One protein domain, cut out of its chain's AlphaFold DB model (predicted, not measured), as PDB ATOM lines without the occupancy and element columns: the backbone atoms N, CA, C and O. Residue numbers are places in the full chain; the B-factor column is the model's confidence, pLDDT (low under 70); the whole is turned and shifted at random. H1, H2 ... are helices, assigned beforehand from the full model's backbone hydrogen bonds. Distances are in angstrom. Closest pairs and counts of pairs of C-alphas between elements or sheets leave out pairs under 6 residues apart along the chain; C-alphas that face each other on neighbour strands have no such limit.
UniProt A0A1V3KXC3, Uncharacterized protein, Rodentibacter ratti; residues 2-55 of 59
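This is residues 2 to 55 of the 59 residues of an uncharacterized protein of Rodentibacter ratti (UniProt A0A1V3KXC3). Look for two helices side by side, H1 and the short H3, with the longest helix, H4, crossing them on one side; H2 makes the turn between H1 and H3, and residues 11 to 16 stick out. The 54 printed residues hold four named helices, H1 to H4 in order, and no named strand: all helix. The whole is compact, with a radius of gyration of the C-alphas of 10.1 A, and spans 24 by 21 by 19 A.

Find C-alpha 2 at (-10.605, 19.092, -16.933); H1 runs from there to residue 12, 15.3 A. H2 is residues 15 to 20 and H3 residues 22 to 27. H4, residues 40 to 55, runs 22.4 A to C-alpha 55 at (-1.593, 20.109, -29.469).

H1 touches H3, C-alphas 6 and 26 closest at 6.8 A, at a shallow tilt of 27 degrees, opposite ways. H4, with residues 50 to 53 alone, only just touches H1, with 3 pairs of C-alphas within 8 A, the closest Phe 5 and Phe 53, 7.0 A; they are about perpendicular at 87 degrees. H3 and H4 are close but not clearly touching, C-alphas 25 and 46 closest at 7.6 A. H2 and H4 are apart. In H1, H2, H3 and H4 every O i to N i+4 pair is within hydrogen-bond range.

The printed part has no cut. Residues 28 to 39 form the long link. Residues 13, 15 and 16 have pLDDT under 70.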
ATOM      1  N   LYS A   2      -9.768  20.297 -16.856       87.94
ATOM      2  CA  LYS A   2     -10.605  19.092 -16.933       87.94
ATOM      3  C   LYS A   2     -11.931  19.214 -17.691       87.94
ATOM      4  O   LYS A   2     -12.210  18.406 -18.567       87.94
ATOM      5  N   ARG A   3     -12.736  20.259 -17.445       88.75
ATOM      6  CA  ARG A   3     -14.013  20.461 -18.171       88.75
ATOM      7  C   ARG A   3     -13.848  20.583 -19.692       88.75
ATOM      8  O   ARG A   3     -14.685  20.073 -20.428       88.75
ATOM      9  N   LYS A   4     -12.790  21.258 -20.161       89.50
ATOM     10  CA  LYS A   4     -12.516  21.422 -21.601       89.50
ATOM     11  C   LYS A   4     -12.052  20.109 -22.223       89.50
ATOM     12  O   LYS A   4     -12.481  19.780 -23.319       89.50
ATOM     13  N   PHE A   5     -11.238  19.354 -21.491       88.94
ATOM     14  CA  PHE A   5     -10.806  18.022 -21.893       88.94
ATOM     15  C   PHE A   5     -11.987  17.048 -21.991       88.94
ATOM     16  O   PHE A   5     -12.150  16.405 -23.017       88.94
ATOM     17  N   LYS A   6     -12.893  17.038 -20.999       89.00
ATOM     18  CA  LYS A   6     -14.134  16.243 -21.048       89.00
ATOM     19  C   LYS A   6     -14.965  16.558 -22.297       89.00
ATOM     20  O   LYS A   6     -15.411  15.650 -22.983       89.00
ATOM     21  N   GLN A   7     -15.156  17.840 -22.612       88.50
ATOM     22  CA  GLN A   7     -15.867  18.265 -23.827       88.50
ATOM     23  C   GLN A   7     -15.152  17.825 -25.113       88.50
ATOM     24  O   GLN A   7     -15.806  17.413 -26.065       88.50
ATOM     25  N   TRP A   8     -13.821  17.882 -25.134       89.56
ATOM     26  CA  TRP A   8     -13.025  17.422 -26.269       89.56
ATOM     27  C   TRP A   8     -13.118  15.903 -26.474       89.56
ATOM     28  O   TRP A   8     -13.315  15.471 -27.604       89.56
ATOM     29  N   LEU A   9     -13.088  15.109 -25.397       87.06
ATOM     30  CA  LEU A   9     -13.310  13.659 -25.450       87.06
ATOM     31  C   LEU A   9     -14.696  13.311 -26.014       87.06
ATOM     32  O   LEU A   9     -14.801  12.426 -26.855       87.06
ATOM     33  N   ILE A  10     -15.746  14.040 -25.613       85.06
ATOM     34  CA  ILE A  10     -17.097  13.877 -26.189       85.06
ATOM     35  C   ILE A  10     -17.074  14.146 -27.703       85.06
ATOM     36  O   ILE A  10     -17.726  13.443 -28.470       85.06
ATOM     37  N   GLY A  11     -16.323  15.160 -28.140       82.38
ATOM     38  CA  GLY A  11     -16.231  15.554 -29.547       82.38
ATOM     39  C   GLY A  11     -15.390  14.623 -30.427       82.38
ATOM     40  O   GLY A  11     -15.578  14.631 -31.640       82.38
ATOM     41  N   LEU A  12     -14.491  13.825 -29.842       78.81
ATOM     42  CA  LEU A  12     -13.679  12.850 -30.577       78.81
ATOM     43  C   LEU A  12     -14.516  11.709 -31.165       78.81
ATOM     44  O   LEU A  12     -14.131  11.165 -32.195       78.81
ATOM     45  N   ASN A  13     -15.648  11.367 -30.531       68.81
ATOM     46  CA  ASN A  13     -16.542  10.278 -30.943       68.81
ATOM     47  C   ASN A  13     -15.787   8.970 -31.292       68.81
ATOM     48  O   ASN A  13     -16.138   8.269 -32.238       68.81
ATOM     49  N   GLU A  14     -14.724   8.680 -30.540       71.19
ATOM     50  CA  GLU A  14     -13.887   7.484 -30.667       71.19
ATOM     51  C   GLU A  14     -14.571   6.295 -29.984       71.19
ATOM     52  O   GLU A  14     -15.029   6.400 -28.842       71.19
ATOM     53  N   GLU A  15     -14.614   5.147 -30.662       68.75
ATOM     54  CA  GLU A  15     -15.246   3.916 -30.164       68.75
ATOM     55  C   GLU A  15     -14.638   3.476 -28.821       68.75
ATOM     56  O   GLU A  15     -15.361   3.132 -27.888       68.75
ATOM     57  N   MET A  16     -13.322   3.651 -28.666       64.62
ATOM     58  CA  MET A  16     -12.585   3.358 -27.434       64.62
ATOM     59  C   MET A  16     -13.036   4.211 -26.233       64.62
ATOM     60  O   MET A  16     -13.075   3.729 -25.103       64.62
ATOM     61  N   ILE A  17     -13.402   5.478 -26.459       76.62
ATOM     62  CA  ILE A  17     -13.898   6.375 -25.400       76.62
ATOM     63  C   ILE A  17     -15.318   5.969 -24.980       76.62
ATOM     64  O   ILE A  17     -15.683   6.107 -23.810       76.62
ATOM     65  N   ASN A  18     -16.109   5.453 -25.923       71.12
ATOM     66  CA  ASN A  18     -17.447   4.941 -25.646       71.12
ATOM     67  C   ASN A  18     -17.415   3.630 -24.846       71.12
ATOM     68  O   ASN A  18     -18.322   3.413 -24.046       71.12
ATOM     69  N   GLU A  19     -16.382   2.797 -25.013       74.25
ATOM     70  CA  GLU A  19     -16.214   1.568 -24.222       74.25
ATOM     71  C   GLU A  19     -15.693   1.826 -22.803       74.25
ATOM     72  O   GLU A  19     -16.230   1.259 -21.855       74.25
ATOM     73  N   LEU A  20     -14.683   2.690 -22.635       75.94
ATOM     74  CA  LEU A  20     -14.135   3.012 -21.307       75.94
ATOM     75  C   LEU A  20     -15.022   3.966 -20.498       75.94
ATOM     76  O   LEU A  20     -14.953   3.998 -19.277       75.94
ATOM     77  N   GLY A  21     -15.829   4.786 -21.170       85.06
ATOM     78  CA  GLY A  21     -16.627   5.817 -20.523       85.06
ATOM     79  C   GLY A  21     -15.814   7.067 -20.175       85.06
ATOM     80  O   GLY A  21     -14.789   7.051 -19.494       85.06
ATOM     81  N   ILE A  22     -16.323   8.221 -20.604       86.94
ATOM     82  CA  ILE A  22     -15.661   9.520 -20.408       86.94
ATOM     83  C   ILE A  22     -15.483   9.850 -18.923       86.94
ATOM     84  O   ILE A  22     -14.499  10.480 -18.540       86.94
ATOM     85  N   ASP A  23     -16.434   9.455 -18.079       86.50
ATOM     86  CA  ASP A  23     -16.373   9.733 -16.648       86.50
ATOM     87  C   ASP A  23     -15.283   8.923 -15.926       86.50
ATOM     88  O   ASP A  23     -14.652   9.482 -15.031       86.50
ATOM     89  N   GLU A  24     -14.969   7.693 -16.355       86.56
ATOM     90  CA  GLU A  24     -13.825   6.933 -15.819       86.56
ATOM     91  C   GLU A  24     -12.500   7.593 -16.202       86.56
ATOM     92  O   GLU A  24     -11.694   7.915 -15.329       86.56
ATOM     93  N   ILE A  25     -12.325   7.919 -17.486       86.00
ATOM     94  CA  ILE A  25     -11.126   8.606 -17.995       86.00
ATOM     95  C   ILE A  25     -10.887   9.916 -17.232       86.00
ATOM     96  O   ILE A  25      -9.774  10.227 -16.811       86.00
ATOM     97  N   VAL A  26     -11.947  10.701 -17.025       88.00
ATOM     98  CA  VAL A  26     -11.872  11.979 -16.307       88.00
ATOM     99  C   VAL A  26     -11.672  11.765 -14.801       88.00
ATOM    100  O   VAL A  26     -11.077  12.625 -14.152       88.00
ATOM    101  N   SER A  27     -12.119  10.650 -14.222       89.56
ATOM    102  CA  SER A  27     -11.882  10.326 -12.809       89.56
ATOM    103  C   SER A  27     -10.402  10.071 -12.506       89.56
ATOM    104  O   SER A  27      -9.952  10.367 -11.400       89.56
ATOM    105  N   CYS A  28      -9.635   9.588 -13.485       89.62
ATOM    106  CA  CYS A  28      -8.194   9.354 -13.358       89.62
ATOM    107  C   CYS A  28      -7.347  10.637 -13.378       89.62
ATOM    108  O   CYS A  28      -6.148  10.590 -13.105       89.62
ATOM    109  N   LEU A  29      -7.956  11.786 -13.684       90.62
ATOM    110  CA  LEU A  29      -7.280  13.076 -13.821       90.62
ATOM    111  C   LEU A  29      -7.709  14.053 -12.721       90.62
ATOM    112  O   LEU A  29      -8.838  13.988 -12.230       90.62
ATOM    113  N   ASP A  30      -6.860  15.015 -12.373       90.75
ATOM    114  CA  ASP A  30      -7.249  16.179 -11.569       90.75
ATOM    115  C   ASP A  30      -7.856  17.312 -12.429       90.75
ATOM    116  O   ASP A  30      -8.161  17.147 -13.617       90.75
ATOM    117  N   ASP A  31      -8.089  18.481 -11.824       89.19
ATOM    118  CA  ASP A  31      -8.615  19.650 -12.535       89.19
ATOM    119  C   ASP A  31      -7.646  20.236 -13.579       89.19
ATOM    120  O   ASP A  31      -8.103  20.856 -14.554       89.19
ATOM    121  N   ASP A  32      -6.345  20.000 -13.427       88.81
ATOM    122  CA  ASP A  32      -5.247  20.476 -14.268       88.81
ATOM    123  C   ASP A  32      -4.749  19.436 -15.286       88.81
ATOM    124  O   ASP A  32      -3.855  19.744 -16.068       88.81
ATOM    125  N   LEU A  33      -5.426  18.284 -15.387       89.06
ATOM    126  CA  LEU A  33      -5.080  17.144 -16.252       89.06
ATOM    127  C   LEU A  33      -3.842  16.363 -15.795       89.06
ATOM    128  O   LEU A  33      -3.274  15.616 -16.584       89.06
ATOM    129  N   ASN A  34      -3.447  16.471 -14.528       89.94
ATOM    130  CA  ASN A  34      -2.456  15.561 -13.966       89.94
ATOM    131  C   ASN A  34      -3.111  14.210 -13.682       89.94
ATOM    132  O   ASN A  34      -4.224  14.149 -13.155       89.94
ATOM    133  N   ILE A  35      -2.411  13.130 -14.011       90.31
ATOM    134  CA  ILE A  35      -2.892  11.775 -13.753       90.31
ATOM    135  C   ILE A  35      -2.723  11.477 -12.260       90.31
ATOM    136  O   ILE A  35      -1.608  11.496 -11.740       90.31
ATOM    137  N   ILE A  36      -3.841  11.247 -11.571       91.62
ATOM    138  CA  ILE A  36      -3.897  10.993 -10.122       91.62
ATOM    139  C   ILE A  36      -4.150   9.519  -9.789       91.62
ATOM    140  O   ILE A  36      -3.841   9.086  -8.680       91.62
ATOM    141  N   HIS A  37      -4.697   8.752 -10.736       84.81
ATOM    142  CA  HIS A  37      -4.994   7.330 -10.591       84.81
ATOM    143  C   HIS A  37      -4.834   6.591 -11.925       84.81
ATOM    144  O   HIS A  37      -5.101   7.158 -12.982       84.81
ATOM    145  N   GLY A  38      -4.426   5.322 -11.855       82.25
ATOM    146  CA  GLY A  38      -4.263   4.432 -13.005       82.25
ATOM    147  C   GLY A  38      -2.980   3.602 -12.925       82.25
ATOM    148  O   GLY A  38      -2.074   3.893 -12.144       82.25
ATOM    149  N   ASN A  39      -2.916   2.539 -13.719       87.06
ATOM    150  CA  ASN A  39      -1.713   1.735 -13.924       87.06
ATOM    151  C   ASN A  39      -0.790   2.349 -15.004       87.06
ATOM    152  O   ASN A  39      -1.121   3.359 -15.624       87.06
ATOM    153  N   GLU A  40       0.381   1.747 -15.249       89.06
ATOM    154  CA  GLU A  40       1.342   2.251 -16.248       89.06
ATOM    155  C   GLU A  40       0.783   2.323 -17.681       89.06
ATOM    156  O   GLU A  40       1.167   3.213 -18.443       89.06
ATOM    157  N   GLU A  41      -0.091   1.397 -18.075       85.38
ATOM    158  CA  GLU A  41      -0.704   1.397 -19.409       85.38
ATOM    159  C   GLU A  41      -1.762   2.494 -19.528       85.38
ATOM    160  O   GLU A  41      -1.737   3.269 -20.484       85.38
ATOM    161  N   GLU A  42      -2.627   2.626 -18.521       85.19
ATOM    162  CA  GLU A  42      -3.604   3.714 -18.426       85.19
ATOM    163  C   GLU A  42      -2.908   5.074 -18.439       85.19
ATOM    164  O   GLU A  42      -3.332   5.978 -19.156       85.19
ATOM    165  N   HIS A  43      -1.787   5.199 -17.724       89.19
ATOM    166  CA  HIS A  43      -0.968   6.405 -17.738       89.19
ATOM    167  C   HIS A  43      -0.506   6.761 -19.151       89.19
ATOM    168  O   HIS A  43      -0.669   7.902 -19.567       89.19
ATOM    169  N   LYS A  44       0.030   5.802 -19.916       89.06
ATOM    170  CA  LYS A  44       0.487   6.052 -21.295       89.06
ATOM    171  C   LYS A  44      -0.653   6.490 -22.212       89.06
ATOM    172  O   LYS A  44      -0.465   7.377 -23.043       89.06
ATOM    173  N   ILE A  45      -1.823   5.871 -22.071       85.62
ATOM    174  CA  ILE A  45      -3.008   6.205 -22.866       85.62
ATOM    175  C   ILE A  45      -3.492   7.622 -22.524       85.62
ATOM    176  O   ILE A  45      -3.689   8.439 -23.426       85.62
ATOM    177  N   LEU A  46      -3.632   7.936 -21.232       88.75
ATOM    178  CA  LEU A  46      -4.054   9.252 -20.748       88.75
ATOM    179  C   LEU A  46      -3.072  10.354 -21.154       88.75
ATOM    180  O   LEU A  46      -3.505  11.396 -21.644       88.75
ATOM    181  N   ASP A  47      -1.769  10.109 -21.017       90.50
ATOM    182  CA  ASP A  47      -0.716  11.053 -21.401       90.50
ATOM    183  C   ASP A  47      -0.788  11.378 -22.901       90.50
ATOM    184  O   ASP A  47      -0.780  12.546 -23.296       90.50
ATOM    185  N   ASN A  48      -1.007  10.362 -23.745       89.31
ATOM    186  CA  ASN A  48      -1.210  10.559 -25.178       89.31
ATOM    187  C   ASN A  48      -2.465  11.401 -25.477       89.31
ATOM    188  O   ASN A  48      -2.404  12.339 -26.274       89.31
ATOM    189  N   PHE A  49      -3.597  11.128 -24.818       87.94
ATOM    190  CA  PHE A  49      -4.808  11.939 -24.990       87.94
ATOM    191  C   PHE A  49      -4.603  13.394 -24.563       87.94
ATOM    192  O   PHE A  49      -5.020  14.306 -25.284       87.94
ATOM    193  N   ILE A  50      -3.944  13.630 -23.426       89.56
ATOM    194  CA  ILE A  50      -3.626  14.978 -22.939       89.56
ATOM    195  C   ILE A  50      -2.720  15.689 -23.944       89.56
ATOM    196  O   ILE A  50      -3.017  16.816 -24.341       89.56
ATOM    197  N   HIS A  51      -1.677  15.019 -24.433       90.56
ATOM    198  CA  HIS A  51      -0.762  15.579 -25.420       90.56
ATOM    199  C   HIS A  51      -1.481  15.985 -26.716       90.56
ATOM    200  O   HIS A  51      -1.285  17.090 -27.232       90.56
ATOM    201  N   ILE A  52      -2.362  15.122 -27.236       89.38
ATOM    202  CA  ILE A  52      -3.170  15.415 -28.427       89.38
ATOM    203  C   ILE A  52      -4.115  16.596 -28.162       89.38
ATOM    204  O   ILE A  52      -4.249  17.481 -29.014       89.38
ATOM    205  N   PHE A  53      -4.758  16.647 -26.994       88.75
ATOM    206  CA  PHE A  53      -5.623  17.760 -26.604       88.75
ATOM    207  C   PHE A  53      -4.860  19.092 -26.553       88.75
ATOM    208  O   PHE A  53      -5.308  20.092 -27.119       88.75
ATOM    209  N   GLU A  54      -3.682  19.113 -25.928       86.81
ATOM    210  CA  GLU A  54      -2.846  20.312 -25.843       86.81
ATOM    211  C   GLU A  54      -2.337  20.769 -27.211       86.81
ATOM    212  O   GLU A  54      -2.298  21.972 -27.491       86.81
ATOM    213  N   LYS A  55      -1.996  19.822 -28.091       86.81
ATOM    214  CA  LYS A  55      -1.593  20.109 -29.469       86.81
ATOM    215  C   LYS A  55      -2.734  20.731 -30.275       86.81
ATOM    216  O   LYS A  55      -2.513  21.736 -30.944       86.81
TER     217      LYS A  55